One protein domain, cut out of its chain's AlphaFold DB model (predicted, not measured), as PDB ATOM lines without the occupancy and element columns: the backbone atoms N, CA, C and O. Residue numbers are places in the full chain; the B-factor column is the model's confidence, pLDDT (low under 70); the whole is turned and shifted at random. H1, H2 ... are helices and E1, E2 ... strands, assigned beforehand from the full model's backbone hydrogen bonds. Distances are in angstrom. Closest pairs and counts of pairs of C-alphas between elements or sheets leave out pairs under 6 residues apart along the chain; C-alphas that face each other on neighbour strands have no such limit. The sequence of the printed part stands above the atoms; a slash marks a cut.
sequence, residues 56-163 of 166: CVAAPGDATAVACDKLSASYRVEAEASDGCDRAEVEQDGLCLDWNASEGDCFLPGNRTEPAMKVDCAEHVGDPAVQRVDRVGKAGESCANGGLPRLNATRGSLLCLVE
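Overview. This is residues 56 to 163 of the 166 residues of an uncharacterized protein of Nocardioides caeni (UniProt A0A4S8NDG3). The domain has little regular structure: a strongly twisted sheet, E5 E4 E6 E8 E7, beside a smaller one, E1 E3 E2, both antiparallel. Of 108 printed residues, one helix and eight strands hold 43, mostly strand. It is compact, radius of gyration of the C-alphas 13.3 A, spanning 37 by 31 by 26 A.

Along the chain. E1 is residues 75 to 80, starting at C-alpha (32.826, -31.278, -18.604); E2 90 to 92; E3 95 to 99; E4 106 to 108; E5 117 to 119; H1 121 to 124; E6 131 to 138, 19.1 A long; E7 148 to 152; E8 157 to 162, ending at (21.887, -22.474, -31.593).

Arrangement. N 76 of E1 is 2.8 A from O 98 of E3. E6 bends by 61 degrees at residue 134; its N 131 is 2.8 A from O 107 of E4. E5, H1 and E6 are a split strand-helix-strand unit, E4 between the strands, crossover right-handed.

Size, cuts and confidence. The printed part has no cut; residues 63, 70 and 71 have pLDDT under 70.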
ATOM      1  N   CYS A  56      37.018 -30.310 -13.265       88.81
ATOM      2  CA  CYS A  56      36.721 -30.345 -14.699       88.81
ATOM      3  C   CYS A  56      37.606 -31.342 -15.451       88.81
ATOM      4  O   CYS A  56      38.754 -31.573 -15.069       88.81
ATOM      5  N   VAL A  57      37.070 -31.913 -16.531       87.81
ATOM      6  CA  VAL A  57      37.758 -32.887 -17.398       87.81
ATOM      7  C   VAL A  57      37.591 -32.525 -18.871       87.81
ATOM      8  O   VAL A  57      36.603 -31.900 -19.275       87.81
ATOM      9  N   ALA A  58      38.573 -32.909 -19.687       85.94
ATOM     10  CA  ALA A  58      38.564 -32.613 -21.115       85.94
ATOM     11  C   ALA A  58      37.592 -33.495 -21.897       85.94
ATOM     12  O   ALA A  58      36.845 -33.007 -22.749       85.94
ATOM     13  N   ALA A  59      37.566 -34.776 -21.546       84.12
ATOM     14  CA  ALA A  59      36.643 -35.762 -22.066       84.12
ATOM     15  C   ALA A  59      36.167 -36.675 -20.924       84.12
ATOM     16  O   ALA A  59      36.852 -36.803 -19.906       84.12
ATOM     17  N   PRO A  60      35.015 -37.338 -21.079       77.19
ATOM     18  CA  PRO A  60      34.561 -38.340 -20.139       77.19
ATOM     19  C   PRO A  60      35.585 -39.486 -20.095       77.19
ATOM     20  O   PRO A  60      35.994 -40.014 -21.132       77.19
ATOM     21  N   GLY A  61      36.035 -39.838 -18.890       71.75
ATOM     22  CA  GLY A  61      37.028 -40.893 -18.655       71.75
ATOM     23  C   GLY A  61      38.468 -40.422 -18.685       71.75
ATOM     24  O   GLY A  61      39.373 -41.222 -18.450       71.75
ATOM     25  N   ASP A  62      38.692 -39.136 -18.944       77.00
ATOM     26  CA  ASP A  62      39.997 -38.551 -18.712       77.00
ATOM     27  C   ASP A  62      40.227 -38.469 -17.198       77.00
ATOM     28  O   ASP A  62      39.569 -37.712 -16.484       77.00
ATOM     29  N   ALA A  63      41.155 -39.289 -16.701       65.88
ATOM     30  CA  ALA A  63      41.572 -39.272 -15.300       65.88
ATOM     31  C   ALA A  63      42.376 -38.006 -14.954       65.88
ATOM     32  O   ALA A  63      42.751 -37.797 -13.801       65.88
ATOM     33  N   THR A  64      42.678 -37.175 -15.954       71.88
ATOM     34  CA  THR A  64      43.421 -35.933 -15.784       71.88
ATOM     35  C   THR A  64      42.448 -34.779 -15.585       71.88
ATOM     36  O   THR A  64      41.786 -34.327 -16.520       71.88
ATOM     37  N   ALA A  65      42.386 -34.261 -14.359       77.19
ATOM     38  CA  ALA A  65      41.693 -33.009 -14.101       77.19
ATOM     39  C   ALA A  65      42.364 -31.865 -14.881       77.19
ATOM     40  O   ALA A  65      43.590 -31.722 -14.885       77.19
ATOM     41  N   VAL A  66      41.551 -31.024 -15.510       83.19
ATOM     42  CA  VAL A  66      41.989 -29.807 -16.199       83.19
ATOM     43  C   VAL A  66      41.369 -28.583 -15.536       83.19
ATOM     44  O   VAL A  66      40.380 -28.671 -14.809       83.19
ATOM     45  N   ALA A  67      41.952 -27.414 -15.788       80.69
ATOM     46  CA  ALA A  67      41.357 -26.157 -15.360       80.69
ATOM     47  C   ALA A  67      39.995 -25.961 -16.053       80.69
ATOM     48  O   ALA A  67      39.886 -26.154 -17.263       80.69
ATOM     49  N   CYS A  68      38.968 -25.588 -15.285       79.31
ATOM     50  CA  CYS A  68      37.615 -25.345 -15.801       79.31
ATOM     51  C   CYS A  68      37.558 -24.154 -16.770       79.31
ATOM     52  O   CYS A  68      36.670 -24.056 -17.614       79.31
ATOM     53  N   ASP A  69      38.524 -23.253 -16.670       71.31
ATOM     54  CA  ASP A  69      38.800 -22.187 -17.611       71.31
ATOM     55  C   ASP A  69      39.809 -22.674 -18.652       71.31
ATOM     56  O   ASP A  69      41.015 -22.618 -18.436       71.31
ATOM     57  N   LYS A  70      39.298 -23.192 -19.775       59.28
ATOM     58  CA  LYS A  70      39.983 -23.369 -21.070       59.28
ATOM     59  C   LYS A  70      39.004 -24.005 -22.060       59.28
ATOM     60  O   LYS A  70      38.138 -24.785 -21.670       59.28
ATOM     61  N   LEU A  71      39.215 -23.763 -23.356       67.31
ATOM     62  CA  LEU A  71      38.629 -24.560 -24.449       67.31
ATOM     63  C   LEU A  71      38.840 -26.077 -24.260       67.31
ATOM     64  O   LEU A  71      38.124 -26.871 -24.849       67.31
ATOM     65  N   SER A  72      39.799 -26.481 -23.421       70.56
ATOM     66  CA  SER A  72      40.116 -27.876 -23.139       70.56
ATOM     67  C   SER A  72      39.167 -28.575 -22.170       70.56
ATOM     68  O   SER A  72      39.269 -29.785 -22.072       70.56
ATOM     69  N   ALA A  73      38.308 -27.879 -21.415       82.94
ATOM     70  CA  ALA A  73      37.426 -28.509 -20.426       82.94
ATOM     71  C   ALA A  73      35.992 -28.615 -20.958       82.94
ATOM     72  O   ALA A  73      35.245 -27.634 -20.922       82.94
ATOM     73  N   SER A  74      35.604 -29.804 -21.423       87.12
ATOM     74  CA  SER A  74      34.251 -30.051 -21.946       87.12
ATOM     75  C   SER A  74      33.239 -30.331 -20.836       87.12
ATOM     76  O   SER A  74      32.051 -30.064 -21.016       87.12
ATOM     77  N   TYR A  75      33.700 -30.828 -19.684       89.62
ATOM     78  CA  TYR A  75      32.826 -31.278 -18.604       89.62
ATOM     79  C   TYR A  75      33.255 -30.780 -17.229       89.62
ATOM     80  O   TYR A  75      34.448 -30.617 -16.957       89.62
ATOM     81  N   ARG A  76      32.265 -30.613 -16.350       88.81
ATOM     82  CA  ARG A  76      32.411 -30.354 -14.917       88.81
ATOM     83  C   ARG A  76      31.771 -31.492 -14.126       88.81
ATOM     84  O   ARG A  76      30.675 -31.937 -14.456       88.81
ATOM     85  N   VAL A  77      32.456 -31.971 -13.093       89.50
ATOM     86  CA  VAL A  77      31.935 -32.993 -12.179       89.50
ATOM     87  C   VAL A  77      30.969 -32.326 -11.207       89.50
ATOM     88  O   VAL A  77      31.384 -31.472 -10.424       89.50
ATOM     89  N   GLU A  78      29.697 -32.709 -11.224       89.50
ATOM     90  CA  GLU A  78      28.668 -32.055 -10.403       89.50
ATOM     91  C   GLU A  78      28.258 -32.866  -9.166       89.50
ATOM     92  O   GLU A  78      27.859 -32.285  -8.153       89.50
ATOM     93  N   ALA A  79      28.332 -34.199  -9.220       88.44
ATOM     94  CA  ALA A  79      28.059 -35.082  -8.082       88.44
ATOM     95  C   ALA A  79      28.554 -36.512  -8.332       88.44
ATOM     96  O   ALA A  79      28.944 -36.862  -9.444       88.44
ATOM     97  N   GLU A  80      28.459 -37.344  -7.298       85.94
ATOM     98  CA  GLU A  80      28.474 -38.798  -7.443       85.94
ATOM     99  C   GLU A  80      27.149 -39.291  -8.048       85.94
ATOM    100  O   GLU A  80      26.077 -38.747  -7.783       85.94
ATOM    101  N   ALA A  81      27.218 -40.349  -8.849       85.69
ATOM    102  CA  ALA A  81      26.090 -40.942  -9.561       85.69
ATOM    103  C   ALA A  81      25.231 -41.871  -8.691       85.69
ATOM    104  O   ALA A  81      24.332 -42.538  -9.199       85.69
ATOM    105  N   SER A  82      25.471 -41.933  -7.377       81.38
ATOM    106  CA  SER A  82      24.694 -42.779  -6.462       81.38
ATOM    107  C   SER A  82      23.196 -42.459  -6.471       81.38
ATOM    108  O   SER A  82      22.387 -43.351  -6.223       81.38
ATOM    109  N   ASP A  83      22.833 -41.216  -6.804       78.06
ATOM    110  CA  ASP A  83      21.447 -40.750  -6.919       78.06
ATOM    111  C   ASP A  83      20.935 -40.717  -8.377       78.06
ATOM    112  O   ASP A  83      19.807 -40.291  -8.634       78.06
ATOM    113  N   GLY A  84      21.738 -41.221  -9.323       83.50
ATOM    114  CA  GLY A  84      21.500 -41.156 -10.764       83.50
ATOM    115  C   GLY A  84      21.795 -39.777 -11.357       83.50
ATOM    116  O   GLY A  84      21.593 -38.748 -10.715       83.50
ATOM    117  N   CYS A  85      22.268 -39.753 -12.604       86.88
ATOM    118  CA  CYS A  85      22.550 -38.505 -13.311       86.88
ATOM    119  C   CYS A  85      21.333 -37.972 -14.073       86.88
ATOM    120  O   CYS A  85      20.456 -38.723 -14.525       86.88
ATOM    121  N   ASP A  86      21.305 -36.657 -14.270       85.88
ATOM    122  CA  ASP A  86      20.282 -36.015 -15.086       85.88
ATOM    123  C   ASP A  86      20.420 -36.368 -16.570       85.88
ATOM    124  O   ASP A  86      21.492 -36.692 -17.070       85.88
ATOM    125  N   ARG A  87      19.333 -36.218 -17.341       79.88
ATOM    126  CA  ARG A  87      19.363 -36.460 -18.801       79.88
ATOM    127  C   ARG A  87      20.339 -35.562 -19.565       79.88
ATOM    128  O   ARG A  87      20.685 -35.889 -20.698       79.88
ATOM    129  N   ALA A  88      20.694 -34.410 -19.002       83.62
ATOM    130  CA  ALA A  88      21.668 -33.497 -19.587       83.62
ATOM    131  C   ALA A  88      23.116 -33.827 -19.191       83.62
ATOM    132  O   ALA A  88      24.026 -33.342 -19.868       83.62
ATOM    133  N   GLU A  89      23.310 -34.663 -18.169       86.88
ATOM    134  CA  GLU A  89      24.603 -35.082 -17.630       86.88
ATOM    135  C   GLU A  89      25.049 -36.419 -18.255       86.88
ATOM    136  O   GLU A  89      24.251 -37.194 -18.789       86.88
ATOM    137  N   VAL A  90      26.351 -36.689 -18.201       87.88
ATOM    138  CA  VAL A  90      26.962 -37.965 -18.585       87.88
ATOM    139  C   VAL A  90      27.404 -38.682 -17.314       87.88
ATOM    140  O   VAL A  90      28.163 -38.124 -16.530       87.88
ATOM    141  N   GLU A  91      26.940 -39.915 -17.110       86.75
ATOM    142  CA  GLU A  91      27.409 -40.763 -16.013       86.75
ATOM    143  C   GLU A  91      28.708 -41.473 -16.405       86.75
ATOM    144  O   GLU A  91      28.752 -42.166 -17.425       86.75
ATOM    145  N   GLN A  92      29.753 -41.336 -15.587       85.12
ATOM    146  CA  GLN A  92      31.000 -42.068 -15.774       85.12
ATOM    147  C   GLN A  92      31.738 -42.319 -14.466       85.12
ATOM    148  O   GLN A  92      31.897 -41.414 -13.659       85.12
ATOM    149  N   ASP A  93      32.216 -43.553 -14.278       84.75
ATOM    150  CA  ASP A  93      33.003 -43.969 -13.110       84.75
ATOM    151  C   ASP A  93      32.340 -43.601 -11.770       84.75
ATOM    152  O   ASP A  93      33.002 -43.313 -10.777       84.75
ATOM    153  N   GLY A  94      31.002 -43.623 -11.742       84.75
ATOM    154  CA  GLY A  94      30.216 -43.246 -10.569       84.75
ATOM    155  C   GLY A  94      30.104 -41.736 -10.341       84.75
ATOM    156  O   GLY A  94      29.767 -41.333  -9.233       84.75
ATOM    157  N   LEU A  95      30.360 -40.907 -11.355       87.00
ATOM    158  CA  LEU A  95      30.258 -39.446 -11.319       87.00
ATOM    159  C   LEU A  95      29.280 -38.932 -12.381       87.00
ATOM    160  O   LEU A  95      29.194 -39.488 -13.475       87.00
ATOM    161  N   CYS A  96      28.589 -37.835 -12.076       89.50
ATOM    162  CA  CYS A  96      27.749 -37.103 -13.020       89.50
ATOM    163  C   CYS A  96      28.499 -35.891 -13.573       89.50
ATOM    164  O   CYS A  96      28.889 -34.987 -12.825       89.50
ATOM    165  N   LEU A  97      28.696 -35.889 -14.888       89.69
ATOM    166  CA  LEU A  97      29.442 -34.881 -15.625       89.69
ATOM    167  C   LEU A  97      28.477 -33.985 -16.408       89.69
ATOM    168  O   LEU A  97      27.820 -34.457 -17.338       89.69
ATOM    169  N   ASP A  98      28.408 -32.699 -16.077       90.69
ATOM    170  CA  ASP A  98      27.652 -31.713 -16.860       90.69
ATOM    171  C   ASP A  98      28.567 -30.995 -17.858       90.69
ATOM    172  O   ASP A  98      29.790 -30.968 -17.696       90.69
ATOM    173  N   TRP A  99      27.992 -30.413 -18.908       91.38
ATOM    174  CA  TRP A  99      28.750 -29.582 -19.837       91.38
ATOM    175  C   TRP A  99      29.302 -28.353 -19.121       91.38
ATOM    176  O   TRP A  99      28.557 -27.562 -18.543       91.38
ATOM    177  N   ASN A 100      30.613 -28.139 -19.230       92.00
ATOM    178  CA  ASN A 100      31.264 -26.924 -18.746       92.00
ATOM    179  C   ASN A 100      31.064 -25.772 -19.750       92.00
ATOM    180  O   ASN A 100      31.985 -25.331 -20.451       92.00
ATOM    181  N   ALA A 101      29.807 -25.352 -19.871       91.81
ATOM    182  CA  ALA A 101      29.321 -24.416 -20.869       91.81
ATOM    183  C   ALA A 101      29.116 -23.010 -20.294       91.81
ATOM    184  O   ALA A 101      28.486 -22.822 -19.254       91.81
ATOM    185  N   SER A 102      29.603 -22.014 -21.023       92.62
ATOM    186  CA  SER A 102      29.329 -20.590 -20.845       92.62
ATOM    187  C   SER A 102      28.679 -20.017 -22.104       92.62
ATOM    188  O   SER A 102      28.741 -20.611 -23.180       92.62
ATOM    189  N   GLU A 103      28.042 -18.855 -21.976       93.62
ATOM    190  CA  GLU A 103      27.496 -18.133 -23.126       93.62
ATOM    191  C   GLU A 103      28.593 -17.849 -24.162       93.62
ATOM    192  O   GLU A 103      29.682 -17.388 -23.822       93.62
ATOM    193  N   GLY A 104      28.301 -18.151 -25.426       93.25
ATOM    194  CA  GLY A 104      29.221 -18.024 -26.552       93.25
ATOM    195  C   GLY A 104      30.075 -19.260 -26.839       93.25
ATOM    196  O   GLY A 104      30.647 -19.323 -27.923       93.25
ATOM    197  N   ASP A 105      30.140 -20.249 -25.943       94.19
ATOM    198  CA  ASP A 105      30.929 -21.464 -26.175       94.19
ATOM    199  C   ASP A 105      30.344 -22.335 -27.292       94.19
ATOM    200  O   ASP A 105      29.125 -22.413 -27.454       94.19
ATOM    201  N   CYS A 106      31.204 -23.054 -28.017       94.12
ATOM    202  CA  CYS A 106      30.795 -24.025 -29.025       94.12
ATOM    203  C   CYS A 106      31.093 -25.456 -28.591       94.12
ATOM    204  O   CYS A 106      32.143 -25.750 -28.020       94.12
ATOM    205  N   PHE A 107      30.161 -26.352 -28.900       93.50
ATOM    206  CA  PHE A 107      30.253 -27.769 -28.596       93.50
ATOM    207  C   PHE A 107      29.907 -28.608 -29.817       93.50
ATOM    208  O   PHE A 107      28.920 -28.355 -30.505       93.50
ATOM    209  N   LEU A 108      30.671 -29.672 -30.026       92.50
ATOM    210  CA  LEU A 108      30.206 -30.848 -30.744       92.50
ATOM    211  C   LEU A 108      29.385 -31.676 -29.745       92.50
ATOM    212  O   LEU A 108      29.962 -32.142 -28.765       92.50
ATOM    213  N   PRO A 109      28.066 -31.871 -29.929       86.50
ATOM    214  CA  PRO A 109      27.189 -32.468 -28.920       86.50
ATOM    215  C   PRO A 109      27.450 -33.956 -28.627       86.50
ATOM    216  O   PRO A 109      26.834 -34.509 -27.713       86.50
ATOM    217  N   GLY A 110      28.368 -34.588 -29.363       85.44
ATOM    218  CA  GLY A 110      28.678 -36.007 -29.252       85.44
ATOM    219  C   GLY A 110      27.526 -36.903 -29.712       85.44
ATOM    220  O   GLY A 110      26.520 -36.460 -30.273       85.44
ATOM    221  N   ASN A 111      27.674 -38.201 -29.485       83.50
ATOM    222  CA  ASN A 111      26.668 -39.229 -29.715       83.50
ATOM    223  C   ASN A 111      26.808 -40.333 -28.644       83.50
ATOM    224  O   ASN A 111      27.359 -40.115 -27.571       83.50
ATOM    225  N   ARG A 112      26.266 -41.532 -28.892       74.06
ATOM    226  CA  ARG A 112      26.337 -42.646 -27.923       74.06
ATOM    227  C   ARG A 112      27.747 -43.198 -27.710       74.06
ATOM    228  O   ARG A 112      27.972 -43.870 -26.711       74.06
ATOM    229  N   THR A 113      28.639 -43.003 -28.672       78.62
ATOM    230  CA  THR A 113      30.001 -43.549 -28.674       78.62
ATOM    231  C   THR A 113      31.063 -42.473 -28.524       78.62
ATOM    232  O   THR A 113      32.149 -42.764 -28.038       78.62
ATOM    233  N   GLU A 114      30.755 -41.245 -28.925       84.12
ATOM    234  CA  GLU A 114      31.668 -40.112 -28.859       84.12
ATOM    235  C   GLU A 114      31.113 -39.090 -27.875       84.12
ATOM    236  O   GLU A 114      29.967 -38.661 -28.027       84.12
ATOM    237  N   PRO A 115      31.883 -38.693 -26.861       85.00
ATOM    238  CA  PRO A 115      31.428 -37.683 -25.930       85.00
ATOM    239  C   PRO A 115      31.275 -36.332 -26.626       85.00
ATOM    240  O   PRO A 115      31.835 -36.076 -27.692       85.00
ATOM    241  N   ALA A 116      30.514 -35.446 -25.995       88.25
ATOM    242  CA  ALA A 116      30.506 -34.059 -26.400       88.25
ATOM    243  C   ALA A 116      31.882 -33.433 -26.168       88.25
ATOM    244  O   ALA A 116      32.576 -33.770 -25.210       88.25
ATOM    245  N   MET A 117      32.267 -32.504 -27.032       90.62
ATOM    246  CA  MET A 117      33.554 -31.827 -26.942       90.62
ATOM    247  C   MET A 117      33.361 -30.336 -27.126       90.62
ATOM    248  O   MET A 117      32.673 -29.909 -28.053       90.62
ATOM    249  N   LYS A 118      33.984 -29.551 -26.254       91.38
ATOM    250  CA  LYS A 118      34.103 -28.110 -26.444       91.38
ATOM    251  C   LYS A 118      35.090 -27.837 -27.580       91.38
ATOM    252  O   LYS A 118      36.144 -28.467 -27.643       91.38
ATOM    253  N   VAL A 119      34.739 -26.933 -28.486       92.44
ATOM    254  CA  VAL A 119      35.537 -26.590 -29.673       92.44
ATOM    255  C   VAL A 119      35.647 -25.079 -29.835       92.44
ATOM    256  O   VAL A 119      34.839 -24.326 -29.286       92.44
ATOM    257  N   ASP A 120      36.640 -24.623 -30.598       92.44
ATOM    258  CA  ASP A 120      36.737 -23.215 -30.976       92.44
ATOM    259  C   ASP A 120      35.641 -22.875 -32.001       92.44
ATOM    260  O   ASP A 120      35.567 -23.459 -33.082       92.44
ATOM    261  N   CYS A 121      34.777 -21.915 -31.668       91.69
ATOM    262  CA  CYS A 121      33.721 -21.465 -32.571       91.69
ATOM    263  C   CYS A 121      34.259 -20.936 -33.908       91.69
ATOM    264  O   CYS A 121      33.608 -21.119 -34.936       91.69
ATOM    265  N   ALA A 122      35.417 -20.269 -33.907       92.19
ATOM    266  CA  ALA A 122      35.986 -19.642 -35.096       92.19
ATOM    267  C   ALA A 122      36.483 -20.677 -36.117       92.19
ATOM    268  O   ALA A 122      36.440 -20.421 -37.320       92.19
ATOM    269  N   GLU A 123      36.909 -21.854 -35.652       93.31
ATOM    270  CA  GLU A 123      37.362 -22.951 -36.517       93.31
ATOM    271  C   GLU A 123      36.197 -23.738 -37.140       93.31
ATOM    272  O   GLU A 123      36.384 -24.424 -38.144       93.31
ATOM    273  N   HIS A 124      34.986 -23.601 -36.589       91.81
ATOM    274  CA  HIS A 124      33.802 -24.384 -36.959       91.81
ATOM    275  C   HIS A 124      32.617 -23.536 -37.452       91.81
ATOM    276  O   HIS A 124      31.453 -23.940 -37.368       91.81
ATOM    277  N   VAL A 125      32.887 -22.347 -37.988       90.88
ATOM    278  CA  VAL A 125      31.845 -21.492 -38.567       90.88
ATOM    279  C   VAL A 125      31.120 -22.213 -39.708       90.88
ATOM    280  O   VAL A 125      31.737 -22.652 -40.678       90.88
ATOM    281  N   GLY A 126      29.789 -22.289 -39.613       87.88
ATOM    282  CA  GLY A 126      28.940 -22.925 -40.622       87.88
ATOM    283  C   GLY A 126      28.916 -24.456 -40.577       87.88
ATOM    284  O   GLY A 126      28.266 -25.056 -41.434       87.88
ATOM    285  N   ASP A 127      29.581 -25.090 -39.605       93.38
ATOM    286  CA  ASP A 127      29.450 -26.524 -39.355       93.38
ATOM    287  C   ASP A 127      28.115 -26.809 -38.636       93.38
ATOM    288  O   ASP A 127      27.954 -26.423 -37.475       93.38
ATOM    289  N   PRO A 128      27.147 -27.489 -39.280       90.12
ATOM    290  CA  PRO A 128      25.844 -27.759 -38.675       90.12
ATOM    291  C   PRO A 128      25.907 -28.792 -37.539       90.12
ATOM    292  O   PRO A 128      24.918 -28.978 -36.830       90.12
ATOM    293  N   ALA A 129      27.028 -29.504 -37.377       92.50
ATOM    294  CA  ALA A 129      27.219 -30.430 -36.265       92.50
ATOM    295  C   ALA A 129      27.621 -29.708 -34.972       92.50
ATOM    296  O   ALA A 129      27.413 -30.249 -33.885       92.50
ATOM    297  N   VAL A 130      28.184 -28.502 -35.073       93.94
ATOM    298  CA  VAL A 130      28.567 -27.696 -33.914       93.94
ATOM    299  C   VAL A 130      27.366 -26.895 -33.429       93.94
ATOM    300  O   VAL A 130      26.530 -26.443 -34.205       93.94
ATOM    301  N   GLN A 131      27.264 -26.731 -32.117       94.88
ATOM    302  CA  GLN A 131      26.224 -25.956 -31.460       94.88
ATOM    303  C   GLN A 131      26.869 -24.891 -30.584       94.88
ATOM    304  O   GLN A 131      27.744 -25.199 -29.776       94.88
ATOM    305  N   ARG A 132      26.424 -23.645 -30.725       94.56
ATOM    306  CA  ARG A 132      26.838 -22.531 -29.875       94.56
ATOM    307  C   ARG A 132      25.854 -22.356 -28.728       94.56
ATOM    308  O   ARG A 132      24.643 -22.403 -28.930       94.56
ATOM    309  N   VAL A 133      26.364 -22.096 -27.536       94.25
ATOM    310  CA  VAL A 133      25.564 -21.709 -26.377       94.25
ATOM    311  C   VAL A 133      25.155 -20.248 -26.552       94.25
ATOM    312  O   VAL A 133      25.960 -19.343 -26.371       94.25
ATOM    313  N   ASP A 134      23.903 -20.007 -26.921       95.19
ATOM    314  CA  ASP A 134      23.336 -18.656 -27.037       95.19
ATOM    315  C   ASP A 134      23.074 -18.032 -25.666       95.19
ATOM    316  O   ASP A 134      23.208 -16.828 -25.490       95.19
ATOM    317  N   ARG A 135      22.686 -18.857 -24.686       94.81
ATOM    318  CA  ARG A 135      22.375 -18.400 -23.329       94.81
ATOM    319  C   ARG A 135      22.497 -19.530 -22.316       94.81
ATOM    320  O   ARG A 135      22.068 -20.654 -22.586       94.81
ATOM    321  N   VAL A 136      22.961 -19.188 -21.117       93.50
ATOM    322  CA  VAL A 136      22.837 -20.020 -19.911       93.50
ATOM    323  C   VAL A 136      21.773 -19.402 -19.006       93.50
ATOM    324  O   VAL A 136      21.902 -18.265 -18.558       93.50
ATOM    325  N   GLY A 137      20.682 -20.125 -18.784       93.44
ATOM    326  CA  GLY A 137      19.530 -19.686 -18.000       93.44
ATOM    327  C   GLY A 137      19.196 -20.635 -16.856       93.44
ATOM    328  O   GLY A 137      19.932 -21.578 -16.555       93.44
ATOM    329  N   LYS A 138      18.051 -20.386 -16.223       93.00
ATOM    330  CA  LYS A 138      17.524 -21.244 -15.154       93.00
ATOM    331  C   LYS A 138      16.602 -22.321 -15.711       93.00
ATOM    332  O   LYS A 138      15.916 -22.124 -16.716       93.00
ATOM    333  N   ALA A 139      16.531 -23.448 -15.011       90.62
ATOM    334  CA  ALA A 139      15.547 -24.483 -15.295       90.62
ATOM    335  C   ALA A 139      14.120 -23.905 -15.298       90.62
ATOM    336  O   ALA A 139      13.742 -23.130 -14.419       90.62
ATOM    337  N   GLY A 140      13.327 -24.293 -16.299       89.62
ATOM    338  CA  GLY A 140      11.956 -23.810 -16.500       89.62
ATOM    339  C   GLY A 140      11.837 -22.542 -17.352       89.62
ATOM    340  O   GLY A 140      10.733 -22.210 -17.783       89.62
ATOM    341  N   GLU A 141      12.941 -21.856 -17.653       93.88
ATOM    342  CA  GLU A 141      12.940 -20.800 -18.666       93.88
ATOM    343  C   GLU A 141      12.788 -21.392 -20.080       93.88
ATOM    344  O   GLU A 141      12.971 -22.585 -20.312       93.88
ATOM    345  N   SER A 142      12.424 -20.553 -21.050       93.25
ATOM    346  CA  SER A 142      12.346 -20.945 -22.463       93.25
ATOM    347  C   SER A 142      13.506 -20.352 -23.249       93.25
ATOM    348  O   SER A 142      13.886 -19.198 -23.022       93.25
ATOM    349  N   CYS A 143      14.049 -21.116 -24.193       94.25
ATOM    350  CA  CYS A 143      15.025 -20.591 -25.139       94.25
ATOM    351  C   CYS A 143      14.347 -19.634 -26.119       94.25
ATOM    352  O   CYS A 143      13.266 -19.915 -26.639       94.25
ATOM    353  N   ALA A 144      14.965 -18.473 -26.328       89.56
ATOM    354  CA  ALA A 144      14.512 -17.518 -27.329       89.56
ATOM    355  C   ALA A 144      14.978 -17.960 -28.728       89.56
ATOM    356  O   ALA A 144      15.802 -18.862 -28.860       89.56
ATOM    357  N   ASN A 145      14.446 -17.321 -29.772       84.56
ATOM    358  CA  ASN A 145      14.971 -17.397 -31.143       84.56
ATOM    359  C   ASN A 145      15.119 -18.814 -31.737       84.56
ATOM    360  O   ASN A 145      15.952 -19.032 -32.608       84.56
ATOM    361  N   GLY A 146      14.308 -19.780 -31.291       83.56
ATOM    362  CA  GLY A 146      14.352 -21.151 -31.810       83.56
ATOM    363  C   GLY A 146      15.542 -21.982 -31.323       83.56
ATOM    364  O   GLY A 146      15.780 -23.051 -31.878       83.56
ATOM    365  N   GLY A 147      16.265 -21.527 -30.293       89.75
ATOM    366  CA  GLY A 147      17.332 -22.314 -29.681       89.75
ATOM    367  C   GLY A 147      16.825 -23.639 -29.101       89.75
ATOM    368  O   GLY A 147      15.728 -23.714 -28.539       89.75
ATOM    369  N   LEU A 148      17.638 -24.685 -29.226       91.81
ATOM    370  CA  LEU A 148      17.390 -26.012 -28.679       91.81
ATOM    371  C   LEU A 148      17.682 -26.009 -27.169       91.81
ATOM    372  O   LEU A 148      18.821 -25.758 -26.770       91.81
ATOM    373  N   PRO A 149      16.681 -26.274 -26.311       93.31
ATOM    374  CA  PRO A 149      16.884 -26.303 -24.870       93.31
ATOM    375  C   PRO A 149      17.578 -27.596 -24.430       93.31
ATOM    376  O   PRO A 149      17.118 -28.696 -24.742       93.31
ATOM    377  N   ARG A 150      18.623 -27.469 -23.613       91.69
ATOM    378  CA  ARG A 150      19.237 -28.563 -22.855       91.69
ATOM    379  C   ARG A 150      19.085 -28.274 -21.365       91.69
ATOM    380  O   ARG A 150      19.782 -27.432 -20.806       91.69
ATOM    381  N   LEU A 151      18.108 -28.932 -20.752       89.69
ATOM    382  CA  LEU A 151      17.704 -28.720 -19.364       89.69
ATOM    383  C   LEU A 151      18.444 -29.677 -18.426       89.69
ATOM    384  O   LEU A 151      18.300 -30.890 -18.578       89.69
ATOM    385  N   ASN A 152      19.123 -29.131 -17.419       86.62
ATOM    386  CA  ASN A 152      19.595 -29.870 -16.254       86.62
ATOM    387  C   ASN A 152      18.698 -29.489 -15.061       86.62
ATOM    388  O   ASN A 152      18.800 -28.401 -14.486       86.62
ATOM    389  N   ALA A 153      17.724 -30.345 -14.758       82.69
ATOM    390  CA  ALA A 153      16.667 -30.039 -13.797       82.69
ATOM    391  C   ALA A 153      17.186 -30.094 -12.356       82.69
ATOM    392  O   ALA A 153      16.821 -29.242 -11.544       82.69
ATOM    393  N   THR A 154      18.068 -31.046 -12.066       85.31
ATOM    394  CA  THR A 154      18.692 -31.257 -10.760       85.31
ATOM    395  C   THR A 154      19.629 -30.109 -10.401       85.31
ATOM    396  O   THR A 154      19.644 -29.672  -9.249       85.31
ATOM    397  N   ARG A 155      20.348 -29.537 -11.378       84.19
ATOM    398  CA  ARG A 155      21.192 -28.342 -11.161       84.19
ATOM    399  C   ARG A 155      20.451 -27.020 -11.328       84.19
ATOM    400  O   ARG A 155      20.994 -25.962 -11.018       84.19
ATOM    401  N   GLY A 156      19.204 -27.057 -11.791       90.06
ATOM    402  CA  GLY A 156      18.396 -25.861 -11.988       90.06
ATOM    403  C   GLY A 156      18.896 -24.965 -13.126       90.06
ATOM    404  O   GLY A 156      18.639 -23.757 -13.091       90.06
ATOM    405  N   SER A 157      19.585 -25.524 -14.123       90.75
ATOM    406  CA  SER A 157      20.175 -24.788 -15.247       90.75
ATOM    407  C   SER A 157      19.562 -25.187 -16.595       90.75
ATOM    408  O   SER A 157      19.010 -26.273 -16.781       90.75
ATOM    409  N   LEU A 158      19.625 -24.263 -17.551       93.12
ATOM    410  CA  LEU A 158      19.179 -24.448 -18.928       93.12
ATOM    411  C   LEU A 158      20.236 -23.887 -19.876       93.12
ATOM    412  O   LEU A 158      20.538 -22.698 -19.816       93.12
ATOM    413  N   LEU A 159      20.731 -24.705 -20.797       93.56
ATOM    414  CA  LEU A 159      21.548 -24.236 -21.913       93.56
ATOM    415  C   LEU A 159      20.659 -24.069 -23.145       93.56
ATOM    416  O   LEU A 159      19.910 -24.979 -23.505       93.56
ATOM    417  N   CYS A 160      20.734 -22.910 -23.788       95.19
ATOM    418  CA  CYS A 160      20.061 -22.650 -25.053       95.19
ATOM    419  C   CYS A 160      21.071 -22.737 -26.185       95.19
ATOM    420  O   CYS A 160      21.983 -21.919 -26.261       95.19
ATOM    421  N   LEU A 161      20.913 -23.745 -27.039       94.44
ATOM    422  CA  LEU A 161      21.865 -24.075 -28.090       94.44
ATOM    423  C   LEU A 161      21.344 -23.593 -29.446       94.44
ATOM    424  O   LEU A 161      20.180 -23.807 -29.778       94.44
ATOM    425  N   VAL A 162      22.193 -22.951 -30.236       93.75
ATOM    426  CA  VAL A 162      21.887 -22.474 -31.593       93.75
ATOM    427  C   VAL A 162      22.957 -22.956 -32.565       93.75
ATOM    428  O   VAL A 162      24.040 -23.367 -32.154       93.75
ATOM    429  N   GLU A 163      22.677 -22.900 -33.863       88.19
ATOM    430  CA  GLU A 163      23.711 -23.134 -34.874       88.19
ATOM    431  C   GLU A 163      24.761 -22.002 -34.825       88.19
ATOM    432  O   GLU A 163      24.401 -20.830 -34.647       88.19
TER     433      GLU A 163